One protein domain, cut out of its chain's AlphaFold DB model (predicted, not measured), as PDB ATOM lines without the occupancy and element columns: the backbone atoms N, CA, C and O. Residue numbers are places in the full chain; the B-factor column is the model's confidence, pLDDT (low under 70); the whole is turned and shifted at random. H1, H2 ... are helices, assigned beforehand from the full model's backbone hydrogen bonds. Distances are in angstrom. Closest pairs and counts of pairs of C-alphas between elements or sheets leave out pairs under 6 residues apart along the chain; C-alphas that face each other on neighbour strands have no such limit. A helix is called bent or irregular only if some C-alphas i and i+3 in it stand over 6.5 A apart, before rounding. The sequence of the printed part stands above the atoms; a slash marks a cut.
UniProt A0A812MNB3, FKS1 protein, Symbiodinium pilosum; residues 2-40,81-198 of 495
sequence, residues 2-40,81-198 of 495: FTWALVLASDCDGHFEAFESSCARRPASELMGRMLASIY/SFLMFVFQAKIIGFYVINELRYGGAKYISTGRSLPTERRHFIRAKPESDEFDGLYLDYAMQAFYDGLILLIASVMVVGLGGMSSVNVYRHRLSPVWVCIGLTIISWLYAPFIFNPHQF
ATOM      1  N   PHE A   2      49.900 -36.391  39.453       73.00
ATOM      2  CA  PHE A   2      49.723 -35.062  38.851       73.00
ATOM      3  C   PHE A   2      50.825 -34.687  37.841       73.00
ATOM      4  O   PHE A   2      50.530 -34.360  36.699       73.00
ATOM      5  N   THR A   3      52.096 -34.840  38.220       77.75
ATOM      6  CA  THR A   3      53.246 -34.618  37.324       77.75
ATOM      7  C   THR A   3      53.271 -35.576  36.132       77.75
ATOM      8  O   THR A   3      53.661 -35.185  35.041       77.75
ATOM      9  N   TRP A   4      52.812 -36.818  36.313       80.62
ATOM     10  CA  TRP A   4      52.701 -37.798  35.228       80.62
ATOM     11  C   TRP A   4      51.656 -37.360  34.207       80.62
ATOM     12  O   TRP A   4      51.950 -37.287  33.019       80.62
ATOM     13  N   ALA A   5      50.458 -37.016  34.676       81.25
ATOM     14  CA  ALA A   5      49.396 -36.508  33.823       81.25
ATOM     15  C   ALA A   5      49.840 -35.258  33.059       81.25
ATOM     16  O   ALA A   5      49.586 -35.170  31.867       81.25
ATOM     17  N   LEU A   6      50.543 -34.338  33.724       83.50
ATOM     18  CA  LEU A   6      51.060 -33.123  33.105       83.50
ATOM     19  C   LEU A   6      52.027 -33.428  31.954       83.50
ATOM     20  O   LEU A   6      51.872 -32.889  30.865       83.50
ATOM     21  N   VAL A   7      53.000 -34.313  32.183       82.69
ATOM     22  CA  VAL A   7      53.981 -34.712  31.162       82.69
ATOM     23  C   VAL A   7      53.293 -35.382  29.969       82.69
ATOM     24  O   VAL A   7      53.637 -35.087  28.831       82.69
ATOM     25  N   LEU A   8      52.291 -36.234  30.210       82.69
ATOM     26  CA  LEU A   8      51.522 -36.878  29.139       82.69
ATOM     27  C   LEU A   8      50.619 -35.901  28.379       82.69
ATOM     28  O   LEU A   8      50.477 -36.018  27.168       82.69
ATOM     29  N   ALA A   9      50.001 -34.954  29.081       80.56
ATOM     30  CA  ALA A   9      49.138 -33.942  28.483       80.56
ATOM     31  C   ALA A   9      49.929 -32.891  27.692       80.56
ATOM     32  O   ALA A   9      49.414 -32.314  26.742       80.56
ATOM     33  N   SER A  10      51.187 -32.651  28.070       79.31
ATOM     34  CA  SER A  10      52.100 -31.758  27.355       79.31
ATOM     35  C   SER A  10      52.714 -32.392  26.102       79.31
ATOM     36  O   SER A  10      53.405 -31.692  25.363       79.31
ATOM     37  N   ASP A  11      52.503 -33.688  25.872       78.75
ATOM     38  CA  ASP A  11      53.046 -34.401  24.720       78.75
ATOM     39  C   ASP A  11      52.541 -33.781  23.404       78.75
ATOM     40  O   ASP A  11      51.444 -33.211  23.324       78.75
ATOM     41  N   CYS A  12      53.370 -33.859  22.371       73.69
ATOM     42  CA  CYS A  12      52.985 -33.430  21.032       73.69
ATOM     43  C   CYS A  12      51.996 -34.429  20.440       73.69
ATOM     44  O   CYS A  12      52.107 -35.636  20.672       73.69
ATOM     45  N   ASP A  13      51.079 -33.940  19.613       66.25
ATOM     46  CA  ASP A  13      50.298 -34.817  18.746       66.25
ATOM     47  C   ASP A  13      50.781 -34.565  17.318       66.25
ATOM     48  O   ASP A  13      50.742 -33.428  16.850       66.25
ATOM     49  N   GLY A  14      51.225 -35.619  16.624       64.69
ATOM     50  CA  GLY A  14      51.868 -35.553  15.298       64.69
ATOM     51  C   GLY A  14      51.011 -34.976  14.156       64.69
ATOM     52  O   GLY A  14      51.392 -35.037  12.994       64.69
ATOM     53  N   HIS A  15      49.843 -34.413  14.461       66.56
ATOM     54  CA  HIS A  15      48.958 -33.745  13.510       66.56
ATOM     55  C   HIS A  15      49.444 -32.341  13.104       66.56
ATOM     56  O   HIS A  15      49.089 -31.882  12.022       66.56
ATOM     57  N   PHE A  16      50.255 -31.664  13.931       67.00
ATOM     58  CA  PHE A  16      50.714 -30.285  13.684       67.00
ATOM     59  C   PHE A  16      52.229 -30.105  13.876       67.00
ATOM     60  O   PHE A  16      52.681 -29.044  14.306       67.00
ATOM     61  N   GLU A  17      53.030 -31.116  13.521       68.50
ATOM     62  CA  GLU A  17      54.495 -31.096  13.701       68.50
ATOM     63  C   GLU A  17      55.169 -29.866  13.066       68.50
ATOM     64  O   GLU A  17      56.138 -29.345  13.609       68.50
ATOM     65  N   ALA A  18      54.618 -29.345  11.964       65.81
ATOM     66  CA  ALA A  18      55.132 -28.157  11.278       65.81
ATOM     67  C   ALA A  18      55.064 -26.864  12.117       65.81
ATOM     68  O   ALA A  18      55.814 -25.926  11.851       65.81
ATOM     69  N   PHE A  19      54.179 -26.805  13.116       66.12
ATOM     70  CA  PHE A  19      54.007 -25.646  13.997       66.12
ATOM     71  C   PHE A  19      54.619 -25.874  15.389       66.12
ATOM     72  O   PHE A  19      54.835 -24.917  16.129       66.12
ATOM     73  N   GLU A  20      54.947 -27.115  15.755       70.56
ATOM     74  CA  GLU A  20      55.521 -27.466  17.059       70.56
ATOM     75  C   GLU A  20      57.064 -27.509  16.992       70.56
ATOM     76  O   GLU A  20      57.688 -28.563  16.886       70.56
ATOM     77  N   SER A  21      57.714 -26.341  17.095       60.78
ATOM     78  CA  SER A  21      59.177 -26.181  16.939       60.78
ATOM     79  C   SER A  21      60.044 -26.848  18.023       60.78
ATOM     80  O   SER A  21      61.270 -26.846  17.924       60.78
ATOM     81  N   SER A  22      59.448 -27.382  19.094       62.69
ATOM     82  CA  SER A  22      60.162 -27.960  20.246       62.69
ATOM     83  C   SER A  22      59.637 -29.334  20.652       62.69
ATOM     84  O   SER A  22      59.593 -29.665  21.836       62.69
ATOM     85  N   CYS A  23      59.251 -30.155  19.675       66.62
ATOM     86  CA  CYS A  23      58.808 -31.504  19.982       66.62
ATOM     87  C   CYS A  23      59.975 -32.453  20.311       66.62
ATOM     88  O   CYS A  23      60.967 -32.549  19.581       66.62
ATOM     89  N   ALA A  24      59.869 -33.176  21.429       66.19
ATOM     90  CA  ALA A  24      60.863 -34.166  21.819       66.19
ATOM     91  C   ALA A  24      60.815 -35.382  20.877       66.19
ATOM     92  O   ALA A  24      59.757 -35.940  20.617       66.19
ATOM     93  N   ARG A  25      61.983 -35.876  20.438       67.81
ATOM     94  CA  ARG A  25      62.092 -37.088  19.590       67.81
ATOM     95  C   ARG A  25      61.582 -38.377  20.252       67.81
ATOM     96  O   ARG A  25      61.526 -39.409  19.592       67.81
ATOM     97  N   ARG A  26      61.303 -38.361  21.559       74.06
ATOM     98  CA  ARG A  26      60.813 -39.521  22.316       74.06
ATOM     99  C   ARG A  26      59.458 -39.192  22.931       74.06
ATOM    100  O   ARG A  26      59.326 -38.093  23.470       74.06
ATOM    101  N   PRO A  27      58.506 -40.140  22.931       77.38
ATOM    102  CA  PRO A  27      57.192 -39.911  23.512       77.38
ATOM    103  C   PRO A  27      57.309 -39.662  25.018       77.38
ATOM    104  O   PRO A  27      58.086 -40.324  25.720       77.38
ATOM    105  N   ALA A  28      56.507 -38.729  25.530       78.50
ATOM    106  CA  ALA A  28      56.540 -38.322  26.935       78.50
ATOM    107  C   ALA A  28      56.305 -39.495  27.914       78.50
ATOM    108  O   ALA A  28      56.878 -39.543  29.008       78.50
ATOM    109  N   SER A  29      55.517 -40.491  27.502       77.06
ATOM    110  CA  SER A  29      55.272 -41.728  28.248       77.06
ATOM    111  C   SER A  29      56.533 -42.579  28.450       77.06
ATOM    112  O   SER A  29      56.707 -43.157  29.525       77.06
ATOM    113  N   GLU A  30      57.460 -42.601  27.486       79.31
ATOM    114  CA  GLU A  30      58.743 -43.306  27.618       79.31
ATOM    115  C   GLU A  30      59.661 -42.590  28.614       79.31
ATOM    116  O   GLU A  30      60.273 -43.234  29.472       79.31
ATOM    117  N   LEU A  31      59.730 -41.257  28.538       79.06
ATOM    118  CA  LEU A  31      60.520 -40.446  29.467       79.06
ATOM    119  C   LEU A  31      60.015 -40.617  30.900       79.06
ATOM    120  O   LEU A  31      60.801 -40.885  31.810       79.06
ATOM    121  N   MET A  32      58.699 -40.533  31.091       79.38
ATOM    122  CA  MET A  32      58.097 -40.713  32.403       79.38
ATOM    123  C   MET A  32      58.267 -42.148  32.907       79.38
ATOM    124  O   MET A  32      58.563 -42.356  34.080       79.38
ATOM    125  N   GLY A  33      58.185 -43.140  32.016       76.50
ATOM    126  CA  GLY A  33      58.492 -44.530  32.335       76.50
ATOM    127  C   GLY A  33      59.919 -44.714  32.860       76.50
ATOM    128  O   GLY A  33      60.129 -45.416  33.849       76.50
ATOM    129  N   ARG A  34      60.900 -44.030  32.255       77.88
ATOM    130  CA  ARG A  34      62.298 -44.025  32.717       77.88
ATOM    131  C   ARG A  34      62.470 -43.324  34.051       77.88
ATOM    132  O   ARG A  34      63.124 -43.887  34.922       77.88
ATOM    133  N   MET A  35      61.888 -42.136  34.211       77.62
ATOM    134  CA  MET A  35      61.962 -41.372  35.457       77.62
ATOM    135  C   MET A  35      61.312 -42.124  36.614       77.62
ATOM    136  O   MET A  35      61.874 -42.199  37.697       77.62
ATOM    137  N   LEU A  36      60.148 -42.734  36.396       76.00
ATOM    138  CA  LEU A  36      59.496 -43.534  37.426       76.00
ATOM    139  C   LEU A  36      60.300 -44.793  37.740       76.00
ATOM    140  O   LEU A  36      60.461 -45.114  38.909       76.00
ATOM    141  N   ALA A  37      60.859 -45.473  36.736       72.88
ATOM    142  CA  ALA A  37      61.706 -46.638  36.975       72.88
ATOM    143  C   ALA A  37      63.027 -46.290  37.690       72.88
ATOM    144  O   ALA A  37      63.563 -47.141  38.399       72.88
ATOM    145  N   SER A  38      63.566 -45.078  37.502       72.88
ATOM    146  CA  SER A  38      64.790 -44.625  38.173       72.88
ATOM    147  C   SER A  38      64.533 -44.064  39.574       72.88
ATOM    148  O   SER A  38      65.307 -44.352  40.482       72.88
ATOM    149  N   ILE A  39      63.454 -43.298  39.768       69.50
ATOM    150  CA  ILE A  39      63.089 -42.670  41.048       69.50
ATOM    151  C   ILE A  39      62.399 -43.681  41.972       69.50
ATOM    152  O   ILE A  39      62.779 -43.832  43.132       69.50
ATOM    153  N   TYR A  40      61.397 -44.401  41.465       67.75
ATOM    154  CA  TYR A  40      60.658 -45.424  42.207       67.75
ATOM    155  C   TYR A  40      61.251 -46.796  41.920       67.75
ATOM    156  O   TYR A  40      60.643 -47.661  41.288       67.75
ATOM    157  N   SER A  81      46.729 -56.818  56.099       81.44
ATOM    158  CA  SER A  81      46.763 -55.884  57.231       81.44
ATOM    159  C   SER A  81      47.640 -54.648  56.965       81.44
ATOM    160  O   SER A  81      47.420 -53.602  57.575       81.44
ATOM    161  N   PHE A  82      48.558 -54.709  55.991       79.19
ATOM    162  CA  PHE A  82      49.297 -53.544  55.480       79.19
ATOM    163  C   PHE A  82      48.385 -52.409  54.982       79.19
ATOM    164  O   PHE A  82      48.751 -51.244  55.114       79.19
ATOM    165  N   LEU A  83      47.181 -52.716  54.479       84.75
ATOM    166  CA  LEU A  83      46.210 -51.699  54.072       84.75
ATOM    167  C   LEU A  83      45.790 -50.818  55.253       84.75
ATOM    168  O   LEU A  83      45.643 -49.609  55.088       84.75
ATOM    169  N   MET A  84      45.639 -51.398  56.449       84.50
ATOM    170  CA  MET A  84      45.319 -50.631  57.654       84.50
ATOM    171  C   MET A  84      46.505 -49.782  58.113       84.50
ATOM    172  O   MET A  84      46.308 -48.645  58.528       84.50
ATOM    173  N   PHE A  85      47.738 -50.282  57.985       83.06
ATOM    174  CA  PHE A  85      48.938 -49.511  58.335       83.06
ATOM    175  C   PHE A  85      49.122 -48.281  57.440       83.06
ATOM    176  O   PHE A  85      49.378 -47.191  57.947       83.06
ATOM    177  N   VAL A  86      48.926 -48.426  56.124       85.69
ATOM    178  CA  VAL A  86      48.978 -47.294  55.180       85.69
ATOM    179  C   VAL A  86      47.886 -46.264  55.495       85.69
ATOM    180  O   VAL A  86      48.140 -45.058  55.447       85.69
ATOM    181  N   PHE A  87      46.693 -46.721  55.887       89.50
ATOM    182  CA  PHE A  87      45.600 -45.844  56.301       89.50
ATOM    183  C   PHE A  87      45.937 -45.106  57.604       89.50
ATOM    184  O   PHE A  87      45.854 -43.883  57.661       89.50
ATOM    185  N   GLN A  88      46.398 -45.817  58.636       87.75
ATOM    186  CA  GLN A  88      46.809 -45.215  59.908       87.75
ATOM    187  C   GLN A  88      47.936 -44.194  59.721       87.75
ATOM    188  O   GLN A  88      47.859 -43.108  60.288       87.75
ATOM    189  N   ALA A  89      48.936 -44.489  58.885       86.25
ATOM    190  CA  ALA A  89      50.011 -43.551  58.567       86.25
ATOM    191  C   ALA A  89      49.472 -42.246  57.954       86.25
ATOM    192  O   ALA A  89      49.898 -41.159  58.346       86.25
ATOM    193  N   LYS A  90      48.485 -42.335  57.049       90.19
ATOM    194  CA  LYS A  90      47.804 -41.164  56.472       90.19
ATOM    195  C   LYS A  90      47.083 -40.338  57.541       90.19
ATOM    196  O   LYS A  90      47.243 -39.118  57.568       90.19
ATOM    197  N   ILE A  91      46.328 -40.989  58.424       90.12
ATOM    198  CA  ILE A  91      45.579 -40.312  59.491       90.12
ATOM    199  C   ILE A  91      46.521 -39.651  60.507       90.12
ATOM    200  O   ILE A  91      46.332 -38.485  60.851       90.12
ATOM    201  N   ILE A  92      47.570 -40.353  60.948       87.06
ATOM    202  CA  ILE A  92      48.591 -39.802  61.851       87.06
ATOM    203  C   ILE A  92      49.264 -38.589  61.201       87.06
ATOM    204  O   ILE A  92      49.348 -37.537  61.829       87.06
ATOM    205  N   GLY A  93      49.672 -38.697  59.932       87.56
ATOM    206  CA  GLY A  93      50.269 -37.586  59.192       87.56
ATOM    207  C   GLY A  93      49.352 -36.363  59.121       87.56
ATOM    208  O   GLY A  93      49.809 -35.244  59.336       87.56
ATOM    209  N   PHE A  94      48.051 -36.564  58.896       87.06
ATOM    210  CA  PHE A  94      47.069 -35.477  58.900       87.06
ATOM    211  C   PHE A  94      46.991 -34.764  60.258       87.06
ATOM    212  O   PHE A  94      47.029 -33.535  60.305       87.06
ATOM    213  N   TYR A  95      46.916 -35.512  61.364       86.31
ATOM    214  CA  TYR A  95      46.855 -34.914  62.700       86.31
ATOM    215  C   TYR A  95      48.154 -34.214  63.092       86.31
ATOM    216  O   TYR A  95      48.089 -33.104  63.607       86.31
ATOM    217  N   VAL A  96      49.316 -34.800  62.788       86.25
ATOM    218  CA  VAL A  96      50.621 -34.167  63.035       86.25
ATOM    219  C   VAL A  96      50.736 -32.852  62.266       86.25
ATOM    220  O   VAL A  96      51.111 -31.835  62.840       86.25
ATOM    221  N   ILE A  97      50.358 -32.835  60.985       82.75
ATOM    222  CA  ILE A  97      50.383 -31.614  60.174       82.75
ATOM    223  C   ILE A  97      49.416 -30.562  60.734       82.75
ATOM    224  O   ILE A  97      49.760 -29.383  60.765       82.75
ATOM    225  N   ASN A  98      48.223 -30.954  61.183       79.44
ATOM    226  CA  ASN A  98      47.259 -30.007  61.745       79.44
ATOM    227  C   ASN A  98      47.667 -29.477  63.118       79.44
ATOM    228  O   ASN A  98      47.452 -28.295  63.374       79.44
ATOM    229  N   GLU A  99      48.279 -30.304  63.964       83.50
ATOM    230  CA  GLU A  99      48.851 -29.860  65.236       83.50
ATOM    231  C   GLU A  99      49.960 -28.835  64.985       83.50
ATOM    232  O   GLU A  99      49.939 -27.753  65.558       83.50
ATOM    233  N   LEU A 100      50.865 -29.120  64.043       80.69
ATOM    234  CA  LEU A 100      51.930 -28.190  63.661       80.69
ATOM    235  C   LEU A 100      51.397 -26.879  63.057       80.69
ATOM    236  O   LEU A 100      52.013 -25.833  63.237       80.69
ATOM    237  N   ARG A 101      50.283 -26.921  62.312       74.94
ATOM    238  CA  ARG A 101      49.714 -25.745  61.624       74.94
ATOM    239  C   ARG A 101      48.851 -24.870  62.525       74.94
ATOM    240  O   ARG A 101      48.941 -23.648  62.450       74.94
ATOM    241  N   TYR A 102      47.951 -25.488  63.281       72.75
ATOM    242  CA  TYR A 102      46.874 -24.792  63.986       72.75
ATOM    243  C   TYR A 102      46.932 -24.983  65.504       72.75
ATOM    244  O   TYR A 102      46.355 -24.169  66.223       72.75
ATOM    245  N   GLY A 103      47.623 -26.022  65.983       76.12
ATOM    246  CA  GLY A 103      47.583 -26.469  67.374       76.12
ATOM    247  C   GLY A 103      46.229 -27.067  67.779       76.12
ATOM    248  O   GLY A 103      45.198 -26.825  67.146       76.12
ATOM    249  N   GLY A 104      46.220 -27.857  68.855       69.69
ATOM    250  CA  GLY A 104      44.987 -28.335  69.493       69.69
ATOM    251  C   GLY A 104      44.164 -29.304  68.637       69.69
ATOM    252  O   GLY A 104      42.929 -29.318  68.707       69.69
ATOM    253  N   ALA A 105      44.819 -30.106  67.804       67.25
ATOM    254  CA  ALA A 105      44.190 -31.106  66.966       67.25
ATOM    255  C   ALA A 105      43.507 -32.175  67.833       67.25
ATOM    256  O   ALA A 105      44.133 -32.916  68.593       67.25
ATOM    257  N   LYS A 106      42.184 -32.298  67.686       68.06
ATOM    258  CA  LYS A 106      41.417 -33.371  68.322       68.06
ATOM    259  C   LYS A 106      41.719 -34.693  67.618       68.06
ATOM    260  O   LYS A 106      41.156 -34.975  66.563       68.06
ATOM    261  N   TYR A 107      42.595 -35.497  68.210       66.69
ATOM    262  CA  TYR A 107      42.932 -36.821  67.701       66.69
ATOM    263  C   TYR A 107      41.743 -37.782  67.838       66.69
ATOM    264  O   TYR A 107      41.190 -37.960  68.926       66.69
ATOM    265  N   ILE A 108      41.360 -38.424  66.734       67.00
ATOM    266  CA  ILE A 108      40.463 -39.583  66.759       67.00
ATOM    267  C   ILE A 108      41.346 -40.820  66.893       67.00
ATOM    268  O   ILE A 108      42.173 -41.090  66.020       67.00
ATOM    269  N   SER A 109      41.178 -41.573  67.982       59.31
ATOM    270  CA  SER A 109      41.981 -42.766  68.230       59.31
ATOM    271  C   SER A 109      41.752 -43.814  67.141       59.31
ATOM    272  O   SER A 109      40.679 -44.397  67.019       59.31
ATOM    273  N   THR A 110      42.787 -44.092  66.346       55.72
ATOM    274  CA  THR A 110      42.736 -45.131  65.302       55.72
ATOM    275  C   THR A 110      42.994 -46.544  65.834       55.72
ATOM    276  O   THR A 110      43.186 -47.441  65.021       55.72
ATOM    277  N   GLY A 111      42.998 -46.725  67.166       54.16
ATOM    278  CA  GLY A 111      43.078 -47.991  67.911       54.16
ATOM    279  C   GLY A 111      44.203 -48.966  67.513       54.16
ATOM    280  O   GLY A 111      44.212 -49.509  66.416       54.16
ATOM    281  N   ARG A 112      45.116 -49.300  68.440       53.41
ATOM    282  CA  ARG A 112      45.897 -50.567  68.374       53.41
ATOM    283  C   ARG A 112      45.098 -51.739  68.972       53.41
ATOM    284  O   ARG A 112      45.384 -52.898  68.678       53.41
ATOM    285  N   SER A 113      44.097 -51.435  69.802       48.03
ATOM    286  CA  SER A 113      43.116 -52.375  70.342       48.03
ATOM    287  C   SER A 113      42.006 -52.640  69.322       48.03
ATOM    288  O   SER A 113      41.539 -51.731  68.638       48.03
ATOM    289  N   LEU A 114      41.595 -53.906  69.203       47.16
ATOM    290  CA  LEU A 114      40.507 -54.300  68.313       47.16
ATOM    291  C   LEU A 114      39.214 -53.588  68.728       47.16
ATOM    292  O   LEU A 114      38.815 -53.725  69.887       47.16
ATOM    293  N   PRO A 115      38.509 -52.921  67.797       55.00
ATOM    294  CA  PRO A 115      37.117 -52.565  68.008       55.00
ATOM    295  C   PRO A 115      36.347 -53.839  68.371       55.00
ATOM    296  O   PRO A 115      36.233 -54.790  67.582       55.00
ATOM    297  N   THR A 116      35.882 -53.902  69.615       60.44
ATOM    298  CA  THR A 116      35.039 -54.999  70.091       60.44
ATOM    299  C   THR A 116      33.693 -54.958  69.379       60.44
ATOM    300  O   THR A 116      33.169 -56.016  69.030       60.44
ATOM    301  N   GLU A 117      33.230 -53.751  69.045       71.94
ATOM    302  CA  GLU A 117      31.971 -53.468  68.368       71.94
ATOM    303  C   GLU A 117      32.160 -52.811  66.997       71.94
ATOM    304  O   GLU A 117      33.146 -52.127  66.717       71.94
ATOM    305  N   ARG A 118      31.174 -53.040  66.129       83.50
ATOM    306  CA  ARG A 118      31.099 -52.457  64.791       83.50
ATOM    307  C   ARG A 118      30.774 -50.967  64.873       83.50
ATOM    308  O   ARG A 118      29.756 -50.598  65.454       83.50
ATOM    309  N   ARG A 119      31.531 -50.130  64.159       87.25
ATOM    310  CA  ARG A 119      31.098 -48.757  63.849       87.25
ATOM    311  C   ARG A 119      30.273 -48.725  62.566       87.25
ATOM    312  O   ARG A 119      30.593 -49.406  61.602       87.25
ATOM    313  N   HIS A 120      29.192 -47.960  62.534       89.19
ATOM    314  CA  HIS A 120      28.362 -47.843  61.331       89.19
ATOM    315  C   HIS A 120      29.036 -46.958  60.277       89.19
ATOM    316  O   HIS A 120      29.839 -46.089  60.623       89.19
ATOM    317  N   PHE A 121      28.690 -47.148  58.997       91.38
ATOM    318  CA  PHE A 121      29.118 -46.242  57.925       91.38
ATOM    319  C   PHE A 121      28.672 -44.803  58.224       91.38
ATOM    320  O   PHE A 121      29.504 -43.904  58.334       91.38
ATOM    321  N   ILE A 122      27.363 -44.629  58.427       92.38
ATOM    322  CA  ILE A 122      26.699 -43.440  58.969       92.38
ATOM    323  C   ILE A 122      25.528 -43.930  59.824       92.38
ATOM    324  O   ILE A 122      24.817 -44.856  59.434       92.38
ATOM    325  N   ARG A 123      25.306 -43.304  60.978       89.25
ATOM    326  CA  ARG A 123      24.206 -43.577  61.897       89.25
ATOM    327  C   ARG A 123      23.641 -42.267  62.430       89.25
ATOM    328  O   ARG A 123      24.383 -41.404  62.888       89.25
ATOM    329  N   ALA A 124      22.319 -42.147  62.395       84.94
ATOM    330  CA  ALA A 124      21.619 -41.080  63.097       84.94
ATOM    331  C   ALA A 124      21.621 -41.372  64.603       84.94
ATOM    332  O   ALA A 124      21.341 -42.505  65.018       84.94
ATOM    333  N   LYS A 125      21.921 -40.363  65.422       84.50
ATOM    334  CA  LYS A 125      21.718 -40.455  66.868       84.50
ATOM    335  C   LYS A 125      20.208 -40.391  67.164       84.50
ATOM    336  O   LYS A 125      19.486 -39.666  66.491       84.50
ATOM    337  N   PRO A 126      19.688 -41.182  68.117       75.75
ATOM    338  CA  PRO A 126      18.258 -41.173  68.431       75.75
ATOM    339  C   PRO A 126      17.822 -39.911  69.194       75.75
ATOM    340  O   PRO A 126      16.684 -39.482  69.045       75.75
ATOM    341  N   GLU A 127      18.722 -39.311  69.979       77.31
ATOM    342  CA  GLU A 127      18.430 -38.152  70.841       77.31
ATOM    343  C   GLU A 127      18.684 -36.795  70.163       77.31
ATOM    344  O   GLU A 127      18.179 -35.770  70.613       77.31
ATOM    345  N   SER A 128      19.437 -36.769  69.059       71.00
ATOM    346  CA  SER A 128      19.739 -35.556  68.293       71.00
ATOM    347  C   SER A 128      19.664 -35.839  66.792       71.00
ATOM    348  O   SER A 128      20.036 -36.921  66.352       71.00
ATOM    349  N   ASP A 129      19.235 -34.870  65.968       70.38
ATOM    350  CA  ASP A 129      19.259 -34.967  64.485       70.38
ATOM    351  C   ASP A 129      20.704 -34.888  63.926       70.38
ATOM    352  O   ASP A 129      20.966 -34.313  62.871       70.38
ATOM    353  N   GLU A 130      21.669 -35.403  64.690       82.56
ATOM    354  CA  GLU A 130      23.082 -35.492  64.362       82.56
ATOM    355  C   GLU A 130      23.410 -36.874  63.818       82.56
ATOM    356  O   GLU A 130      22.862 -37.902  64.231       82.56
ATOM    357  N   PHE A 131      24.376 -36.888  62.910       87.88
ATOM    358  CA  PHE A 131      24.886 -38.097  62.301       87.88
ATOM    359  C   PHE A 131      26.320 -38.321  62.756       87.88
ATOM    360  O   PHE A 131      27.106 -37.384  62.864       87.88
ATOM    361  N   ASP A 132      26.642 -39.577  63.019       88.75
ATOM    362  CA  ASP A 132      27.980 -40.032  63.368       88.75
ATOM    363  C   ASP A 132      28.306 -41.289  62.558       88.75
ATOM    364  O   ASP A 132      27.407 -42.005  62.112       88.75
ATOM    365  N   GLY A 133      29.578 -41.570  62.326       90.00
ATOM    366  CA  GLY A 133      29.975 -42.769  61.610       90.00
ATOM    367  C   GLY A 133      31.341 -42.675  60.969       90.00
ATOM    368  O   GLY A 133      31.934 -41.610  60.810       90.00
ATOM    369  N   LEU A 134      31.809 -43.839  60.536       91.12
ATOM    370  CA  LEU A 134      33.153 -44.015  60.007       91.12
ATOM    371  C   LEU A 134      33.405 -43.180  58.744       91.12
ATOM    372  O   LEU A 134      34.525 -42.725  58.524       91.12
ATOM    373  N   TYR A 135      32.368 -42.955  57.927       93.50
ATOM    374  CA  TYR A 135      32.470 -42.059  56.779       93.50
ATOM    375  C   TYR A 135      32.747 -40.613  57.216       93.50
ATOM    376  O   TYR A 135      33.676 -39.985  56.713       93.50
ATOM    377  N   LEU A 136      31.960 -40.105  58.170       92.19
ATOM    378  CA  LEU A 136      32.011 -38.712  58.625       92.19
ATOM    379  C   LEU A 136      33.306 -38.396  59.372       92.19
ATOM    380  O   LEU A 136      33.838 -37.299  59.212       92.19
ATOM    381  N   ASP A 137      33.828 -39.371  60.120       89.50
ATOM    382  CA  ASP A 137      35.105 -39.259  60.822       89.50
ATOM    383  C   ASP A 137      36.261 -39.021  59.844       89.50
ATOM    384  O   ASP A 137      37.040 -38.095  60.047       89.50
ATOM    385  N   TYR A 138      36.351 -39.817  58.767       92.44
ATOM    386  CA  TYR A 138      37.537 -39.878  57.898       92.44
ATOM    387  C   TYR A 138      37.377 -39.218  56.514       92.44
ATOM    388  O   TYR A 138      38.342 -39.197  55.740       92.44
ATOM    389  N   ALA A 139      36.215 -38.628  56.199       92.44
ATOM    390  CA  ALA A 139      35.930 -37.986  54.906       92.44
ATOM    391  C   ALA A 139      37.016 -36.995  54.471       92.44
ATOM    392  O   ALA A 139      37.615 -37.151  53.404       92.44
ATOM    393  N   MET A 140      37.325 -36.021  55.333       87.81
ATOM    394  CA  MET A 140      38.309 -34.970  55.041       87.81
ATOM    395  C   MET A 140      39.763 -35.433  55.177       87.81
ATOM    396  O   MET A 140      40.662 -34.760  54.685       87.81
ATOM    397  N   GLN A 141      40.007 -36.539  55.882       89.69
ATOM    398  CA  GLN A 141      41.359 -36.985  56.223       89.69
ATOM    399  C   GLN A 141      41.929 -37.965  55.198       89.69
ATOM    400  O   GLN A 141      43.135 -37.958  54.956       89.69
ATOM    401  N   ALA A 142      41.086 -38.824  54.618       93.31
ATOM    402  CA  ALA A 142      41.532 -39.885  53.716       93.31
ATOM    403  C   ALA A 142      40.631 -40.073  52.491       93.31
ATOM    404  O   ALA A 142      41.157 -40.251  51.393       93.31
ATOM    405  N   PHE A 143      39.302 -40.028  52.632       95.56
ATOM    406  CA  PHE A 143      38.418 -40.451  51.538       95.56
ATOM    407  C   PHE A 143      38.441 -39.512  50.333       95.56
ATOM    408  O   PHE A 143      38.515 -39.994  49.203       95.56
ATOM    409  N   TYR A 144      38.446 -38.192  50.546       94.06
ATOM    410  CA  TYR A 144      38.552 -37.241  49.433       94.06
ATOM    411  C   TYR A 144      39.878 -37.393  48.678       94.06
ATOM    412  O   TYR A 144      39.881 -37.465  47.451       94.06
ATOM    413  N   ASP A 145      40.990 -37.535  49.401       92.75
ATOM    414  CA  ASP A 145      42.308 -37.739  48.794       92.75
ATOM    415  C   ASP A 145      42.392 -39.080  48.051       92.75
ATOM    416  O   ASP A 145      42.980 -39.160  46.972       92.75
ATOM    417  N   GLY A 146      41.770 -40.132  48.596       94.88
ATOM    418  CA  GLY A 146      41.667 -41.442  47.954       94.88
ATOM    419  C   GLY A 146      40.864 -41.393  46.654       94.88
ATOM    420  O   GLY A 146      41.280 -41.980  45.654       94.88
ATOM    421  N   LEU A 147      39.754 -40.647  46.635       95.50
ATOM    422  CA  LEU A 147      38.944 -40.438  45.434       95.50
ATOM    423  C   LEU A 147      39.709 -39.636  44.374       95.50
ATOM    424  O   LEU A 147      39.726 -40.028  43.209       95.50
ATOM    425  N   ILE A 148      40.380 -38.548  44.765       92.00
ATOM    426  CA  ILE A 148      41.201 -37.744  43.848       92.00
ATOM    427  C   ILE A 148      42.328 -38.599  43.260       92.00
ATOM    428  O   ILE A 148      42.574 -38.547  42.055       92.00
ATOM    429  N   LEU A 149      42.984 -39.427  44.077       92.56
ATOM    430  CA  LEU A 149      44.035 -40.331  43.613       92.56
ATOM    431  C   LEU A 149      43.493 -41.395  42.646       92.56
ATOM    432  O   LEU A 149      44.163 -41.700  41.657       92.56
ATOM    433  N   LEU A 150      42.287 -41.921  42.885       93.94
ATOM    434  CA  LEU A 150      41.600 -42.837  41.971       93.94
ATOM    435  C   LEU A 150      41.313 -42.168  40.621       93.94
ATOM    436  O   LEU A 150      41.716 -42.698  39.586       93.94
ATOM    437  N   ILE A 151      40.684 -40.990  40.629       91.62
ATOM    438  CA  ILE A 151      40.359 -40.232  39.410       91.62
ATOM    439  C   ILE A 151      41.641 -39.893  38.640       91.62
ATOM    440  O   ILE A 151      41.735 -40.164  37.444       91.62
ATOM    441  N   ALA A 152      42.668 -39.384  39.326       89.38
ATOM    442  CA  ALA A 152      43.955 -39.065  38.713       89.38
ATOM    443  C   ALA A 152      44.635 -40.304  38.105       89.38
ATOM    444  O   ALA A 152      45.290 -40.201  37.070       89.38
ATOM    445  N   SER A 153      44.474 -41.477  38.720       89.44
ATOM    446  CA  SER A 153      45.029 -42.733  38.207       89.44
ATOM    447  C   SER A 153      44.327 -43.194  36.933       89.44
ATOM    448  O   SER A 153      45.000 -43.494  35.948       89.44
ATOM    449  N   VAL A 154      42.990 -43.181  36.923       89.19
ATOM    450  CA  VAL A 154      42.181 -43.487  35.731       89.19
ATOM    451  C   VAL A 154      42.519 -42.527  34.591       89.19
ATOM    452  O   VAL A 154      42.673 -42.944  33.446       89.19
ATOM    453  N   MET A 155      42.713 -41.252  34.909       85.75
ATOM    454  CA  MET A 155      43.062 -40.221  33.940       85.75
ATOM    455  C   MET A 155      44.452 -40.422  33.324       85.75
ATOM    456  O   MET A 155      44.593 -40.350  32.108       85.75
ATOM    457  N   VAL A 156      45.479 -40.723  34.128       86.00
ATOM    458  CA  VAL A 156      46.828 -41.046  33.619       86.00
ATOM    459  C   VAL A 156      46.788 -42.264  32.696       86.00
ATOM    460  O   VAL A 156      47.450 -42.278  31.658       86.00
ATOM    461  N   VAL A 157      45.995 -43.278  33.050       84.44
ATOM    462  CA  VAL A 157      45.763 -44.443  32.190       84.44
ATOM    463  C   VAL A 157      45.097 -44.029  30.874       84.44
ATOM    464  O   VAL A 157      45.587 -44.410  29.812       84.44
ATOM    465  N   GLY A 158      44.038 -43.215  30.936       81.81
ATOM    466  CA  GLY A 158      43.306 -42.715  29.767       81.81
ATOM    467  C   GLY A 158      44.147 -41.848  28.824       81.81
ATOM    468  O   GLY A 158      44.005 -41.959  27.613       81.81
ATOM    469  N   LEU A 159      45.093 -41.067  29.357       80.88
ATOM    470  CA  LEU A 159      46.070 -40.282  28.583       80.88
ATOM    471  C   LEU A 159      47.150 -41.139  27.895       80.88
ATOM    472  O   LEU A 159      48.075 -40.607  27.284       80.88
ATOM    473  N   GLY A 160      47.075 -42.466  28.006       76.00
ATOM    474  CA  GLY A 160      48.065 -43.361  27.425       76.00
ATOM    475  C   GLY A 160      49.320 -43.501  28.281       76.00
ATOM    476  O   GLY A 160      50.361 -43.894  27.767       76.00
ATOM    477  N   GLY A 161      49.254 -43.271  29.596       73.31
ATOM    478  CA  GLY A 161      50.380 -43.539  30.503       73.31
ATOM    479  C   GLY A 161      50.851 -44.998  30.487       73.31
ATOM    480  O   GLY A 161      51.973 -45.290  30.895       73.31
ATOM    481  N   MET A 162      50.017 -45.910  29.976       68.38
ATOM    482  CA  MET A 162      50.386 -47.303  29.748       68.38
ATOM    483  C   MET A 162      50.913 -47.578  28.334       68.38
ATOM    484  O   MET A 162      51.514 -48.623  28.163       68.38
ATOM    485  N   SER A 163      50.747 -46.697  27.338       63.50
ATOM    486  CA  SER A 163      50.964 -47.000  25.907       63.50
ATOM    487  C   SER A 163      52.402 -47.393  25.536       63.50
ATOM    488  O   SER A 163      52.598 -48.167  24.602       63.50
ATOM    489  N   SER A 164      53.413 -46.998  26.318       57.94
ATOM    490  CA  SER A 164      54.807 -47.473  26.195       57.94
ATOM    491  C   SER A 164      55.014 -48.915  26.697       57.94
ATOM    492  O   SER A 164      56.085 -49.252  27.214       57.94
ATOM    493  N   VAL A 165      53.986 -49.765  26.567       53.94
ATOM    494  CA  VAL A 165      53.847 -51.077  27.219       53.94
ATOM    495  C   VAL A 165      55.059 -51.973  26.975       53.94
ATOM    496  O   VAL A 165      55.427 -52.720  27.868       53.94
ATOM    497  N   ASN A 166      55.718 -51.922  25.817       56.00
ATOM    498  CA  ASN A 166      56.627 -53.009  25.440       56.00
ATOM    499  C   ASN A 166      58.032 -52.947  26.063       56.00
ATOM    500  O   ASN A 166      58.620 -53.999  26.285       56.00
ATOM    501  N   VAL A 167      58.567 -51.769  26.410       61.38
ATOM    502  CA  VAL A 167      59.955 -51.661  26.924       61.38
ATOM    503  C   VAL A 167      60.017 -51.604  28.458       61.38
ATOM    504  O   VAL A 167      60.979 -52.081  29.059       61.38
ATOM    505  N   TYR A 168      58.983 -51.072  29.125       63.53
ATOM    506  CA  TYR A 168      59.010 -50.797  30.573       63.53
ATOM    507  C   TYR A 168      57.942 -51.537  31.398       63.53
ATOM    508  O   TYR A 168      57.851 -51.300  32.605       63.53
ATOM    509  N   ARG A 169      57.175 -52.473  30.803       63.72
ATOM    510  CA  ARG A 169      56.058 -53.193  31.464       63.72
ATOM    511  C   ARG A 169      56.402 -53.721  32.852       63.72
ATOM    512  O   ARG A 169      55.695 -53.452  33.817       63.72
ATOM    513  N   HIS A 170      57.502 -54.467  32.937       67.31
ATOM    514  CA  HIS A 170      57.916 -55.157  34.158       67.31
ATOM    515  C   HIS A 170      58.438 -54.199  35.232       67.31
ATOM    516  O   HIS A 170      58.370 -54.517  36.413       67.31
ATOM    517  N   ARG A 171      58.941 -53.023  34.837       69.19
ATOM    518  CA  ARG A 171      59.462 -52.018  35.775       69.19
ATOM    519  C   ARG A 171      58.370 -51.086  36.301       69.19
ATOM    520  O   ARG A 171      58.491 -50.604  37.419       69.19
ATOM    521  N   LEU A 172      57.307 -50.850  35.527       71.06
ATOM    522  CA  LEU A 172      56.204 -49.959  35.909       71.06
ATOM    523  C   LEU A 172      55.056 -50.671  36.634       71.06
ATOM    524  O   LEU A 172      54.323 -50.023  37.380       71.06
ATOM    525  N   SER A 173      54.893 -51.987  36.459       75.56
ATOM    526  CA  SER A 173      53.823 -52.737  37.131       75.56
ATOM    527  C   SER A 173      53.830 -52.624  38.667       75.56
ATOM    528  O   SER A 173      52.739 -52.465  39.222       75.56
ATOM    529  N   PRO A 174      54.975 -52.601  39.387       77.00
ATOM    530  CA  PRO A 174      54.969 -52.474  40.845       77.00
ATOM    531  C   PRO A 174      54.439 -51.114  41.313       77.00
ATOM    532  O   PRO A 174      53.708 -51.041  42.297       77.00
ATOM    533  N   VAL A 175      54.745 -50.038  40.579       78.25
ATOM    534  CA  VAL A 175      54.272 -48.680  40.895       78.25
ATOM    535  C   VAL A 175      52.744 -48.627  40.861       78.25
ATOM    536  O   VAL A 175      52.120 -48.124  41.794       78.25
ATOM    537  N   TRP A 176      52.129 -49.208  39.827       82.56
ATOM    538  CA  TRP A 176      50.672 -49.277  39.702       82.56
ATOM    539  C   TRP A 176      50.017 -50.130  40.782       82.56
ATOM    540  O   TRP A 176      48.992 -49.723  41.328       82.56
ATOM    541  N   VAL A 177      50.620 -51.271  41.133       82.88
ATOM    542  CA  VAL A 177      50.146 -52.093  42.254       82.88
ATOM    543  C   VAL A 177      50.129 -51.263  43.535       82.88
ATOM    544  O   VAL A 177      49.122 -51.237  44.232       82.88
ATOM    545  N   CYS A 178      51.185 -50.509  43.825       81.69
ATOM    546  CA  CYS A 178      51.273 -49.725  45.056       81.69
ATOM    547  C   CYS A 178      50.337 -48.519  45.087       81.69
ATOM    548  O   CYS A 178      49.754 -48.227  46.133       81.69
ATOM    549  N   ILE A 179      50.134 -47.855  43.950       86.38
ATOM    550  CA  ILE A 179      49.109 -46.816  43.822       86.38
ATOM    551  C   ILE A 179      47.725 -47.424  44.066       86.38
ATOM    552  O   ILE A 179      46.970 -46.894  44.878       86.38
ATOM    553  N   GLY A 180      47.423 -48.570  43.450       89.31
ATOM    554  CA  GLY A 180      46.177 -49.302  43.672       89.31
ATOM    555  C   GLY A 180      45.976 -49.682  45.139       89.31
ATOM    556  O   GLY A 180      44.920 -49.414  45.705       89.31
ATOM    557  N   LEU A 181      47.003 -50.223  45.794       87.69
ATOM    558  CA  LEU A 181      46.968 -50.559  47.219       87.69
ATOM    559  C   LEU A 181      46.775 -49.325  48.109       87.69
ATOM    560  O   LEU A 181      46.044 -49.402  49.091       87.69
ATOM    561  N   THR A 182      47.372 -48.184  47.758       90.31
ATOM    562  CA  THR A 182      47.185 -46.917  48.484       90.31
ATOM    563  C   THR A 182      45.753 -46.408  48.336       90.31
ATOM    564  O   THR A 182      45.133 -46.042  49.331       90.31
ATOM    565  N   ILE A 183      45.191 -46.450  47.124       93.75
ATOM    566  CA  ILE A 183      43.789 -46.089  46.869       93.75
ATOM    567  C   ILE A 183      42.857 -47.004  47.668       93.75
ATOM    568  O   ILE A 183      41.963 -46.522  48.362       93.75
ATOM    569  N   ILE A 184      43.085 -48.322  47.609       93.50
ATOM    570  CA  ILE A 184      42.271 -49.297  48.340       93.50
ATOM    571  C   ILE A 184      42.381 -49.061  49.850       93.50
ATOM    572  O   ILE A 184      41.376 -49.097  50.557       93.50
ATOM    573  N   SER A 185      43.587 -48.783  50.341       92.56
ATOM    574  CA  SER A 185      43.836 -48.461  51.742       92.56
ATOM    575  C   SER A 185      43.055 -47.218  52.176       92.56
ATOM    576  O   SER A 185      42.288 -47.285  53.132       92.56
ATOM    577  N   TRP A 186      43.188 -46.105  51.454       94.81
ATOM    578  CA  TRP A 186      42.568 -44.838  51.840       94.81
ATOM    579  C   TRP A 186      41.042 -44.865  51.749       94.81
ATOM    580  O   TRP A 186      40.394 -44.236  52.580       94.81
ATOM    581  N   LEU A 187      40.466 -45.604  50.794       95.44
ATOM    582  CA  LEU A 187      39.013 -45.684  50.599       95.44
ATOM    583  C   LEU A 187      38.330 -46.786  51.419       95.44
ATOM    584  O   LEU A 187      37.220 -46.576  51.903       95.44
ATOM    585  N   TYR A 188      38.959 -47.955  51.575       93.62
ATOM    586  CA  TYR A 188      38.269 -49.148  52.080       93.62
ATOM    587  C   TYR A 188      38.839 -49.727  53.371       93.62
ATOM    588  O   TYR A 188      38.095 -50.434  54.052       93.62
ATOM    589  N   ALA A 189      40.093 -49.449  53.753       90.56
ATOM    590  CA  ALA A 189      40.691 -50.044  54.955       90.56
ATOM    591  C   ALA A 189      39.818 -49.913  56.219       90.56
ATOM    592  O   ALA A 189      39.542 -50.949  56.831       90.56
ATOM    593  N   PRO A 190      39.306 -48.723  56.602       90.06
ATOM    594  CA  PRO A 190      38.522 -48.605  57.828       90.06
ATOM    595  C   PRO A 190      37.251 -49.467  57.790       90.06
ATOM    596  O   PRO A 190      36.845 -49.981  58.825       90.06
ATOM    597  N   PHE A 191      36.661 -49.705  56.614       89.94
ATOM    598  CA  PHE A 191      35.469 -50.544  56.459       89.94
ATOM    599  C   PHE A 191      35.799 -52.038  56.391       89.94
ATOM    600  O   PHE A 191      35.123 -52.835  57.036       89.94
ATOM    601  N   ILE A 192      36.835 -52.435  55.647       87.81
ATOM    602  CA  ILE A 192      37.245 -53.844  55.510       87.81
ATOM    603  C   ILE A 192      37.593 -54.431  56.881       87.81
ATOM    604  O   ILE A 192      37.172 -55.544  57.194       87.81
ATOM    605  N   PHE A 193      38.312 -53.665  57.708       84.94
ATOM    606  CA  PHE A 193      38.741 -54.098  59.039       84.94
ATOM    607  C   PHE A 193      37.698 -53.849  60.146       84.94
ATOM    608  O   PHE A 193      37.934 -54.188  61.305       84.94
ATOM    609  N   ASN A 194      36.523 -53.310  59.806       86.56
ATOM    610  CA  ASN A 194      35.435 -53.088  60.755       86.56
ATOM    611  C   ASN A 194      34.670 -54.399  61.036       86.56
ATOM    612  O   ASN A 194      34.305 -55.110  60.090       86.56
ATOM    613  N   PRO A 195      34.394 -54.757  62.305       83.88
ATOM    614  CA  PRO A 195      33.659 -55.976  62.639       83.88
ATOM    615  C   PRO A 195      32.303 -56.078  61.933       83.88
ATOM    616  O   PRO A 195      31.563 -55.104  61.850       83.88
ATOM    617  N   HIS A 196      31.962 -57.274  61.442       78.50
ATOM    618  CA  HIS A 196      30.680 -57.580  60.794       78.50
ATOM    619  C   HIS A 196      30.306 -56.696  59.585       78.50
ATOM    620  O   HIS A 196      29.173 -56.767  59.117       78.50
ATOM    621  N   GLN A 197      31.242 -55.937  59.001       84.56
ATOM    622  CA  GLN A 197      30.931 -55.008  57.906       84.56
ATOM    623  C   GLN A 197      30.243 -55.670  56.702       84.56
ATOM    624  O   GLN A 197      29.372 -55.064  56.085       84.56
ATOM    625  N   PHE A 198      30.588 -56.920  56.388       83.44
ATOM    626  CA  PHE A 198      30.007 -57.656  55.260       83.44
ATOM    627  C   PHE A 198      28.699 -58.389  55.596       83.44
ATOM    628  O   PHE A 198      28.204 -59.158  54.768       83.44
TER     629      PHE A 198
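AT A GLANCE: This is residues 2 to 40 and 81 to 198 of the 495 residues of the protein "FKS1 protein" of Symbiodinium pilosum (UniProt A0A812MNB3). Two long helices, H4 and H5, fold back on each other as a long hairpin; the short hairpin of H1 and H2 packs on them near their linked end, and H3 crosses them toward the other end. Long loops, residues 10 to 27 and residues 103 to 133, extend the length at the two ends, and residues 125 to 130 stick out free. The printed part has 157 residues with five named helices, in the order H1, H2, H3, H4, H5, and no named strand; the class is all helix. The whole is loose, with a radius of gyration of the C-alphas of 21.0 A, and spans 70 by 32 by 29 A.

IN THESE COORDINATES: H1 is residues 2 to 9, beginning at C-alpha 2 at (49.723, -35.062, 38.851). H2 is residues 28 to 39. H3, residues 82 to 102, is 30.1 A long from first to last C-alpha. H4, residues 134 to 161, is 34.2 A long and begins at C-alpha 134 at (33.153, -44.015, 60.007). H5, residues 165 to 192, is 32.9 A long and ends at C-alpha 192 at (37.245, -53.844, 55.510). H4 and H5 are irregular: C-alphas 137 and 140 are 7.9 A apart, and C-alphas 167 and 170 are 8.3 A apart. H4 has a kink of 67 degrees near residue 141, and H5 one of 59 degrees near residue 172.

HOW THE PARTS SIT: H4 and H5, the hubs, touch three helices each. They form a helical hairpin at a shallow tilt of 17 degrees, opposite ways; their closest C-alphas, of Gly 146 and Ile 183, are 5.2 A apart. H1 touches residues 152 to 161 of H4, with Ala 5 and Val 156 closest, their C-alphas 5.2 A apart. H1 and H2 form a helical hairpin at a shallow tilt of 27 degrees, closest at the C-alphas of Leu 8 and Ala 28, 5.7 A. H2 touches H5 at a steep tilt of 69 degrees, only just short of about perpendicular; the closest C-alphas, of Ala 37 and Arg 171, are 6.0 A apart. H3 touches H5 about perpendicular, at 73 degrees, with the C-alphas of Leu 83 and Ser 185 closest at 4.6 A. H3 also touches residues 141 to 142 of H4; Ile 91 and Gln 141 have the closest C-alphas, 6.3 A apart. H3 is apart from H1 and H2. Every O i to N i+4 pair is within hydrogen-bond range in H1, H2 and H3, against 18 of 24 in H4 and 18 of 24 in H5.

THE WHOLE: The C-alphas farthest apart, of Ala 18 and Glu 127, are 70.7 A apart. Residues 41 to 80 are cut out, and C-alphas 40 and 81 are 23.0 A apart across the cut. The links H1 to H2 and H3 to H4 are long; H4 to H5 is tight. Mean pLDDT of the printed part is 79.2, with residues 13 to 19, 21 to 25, 39 to 40, 104 to 116 and 162 to 171 under 70.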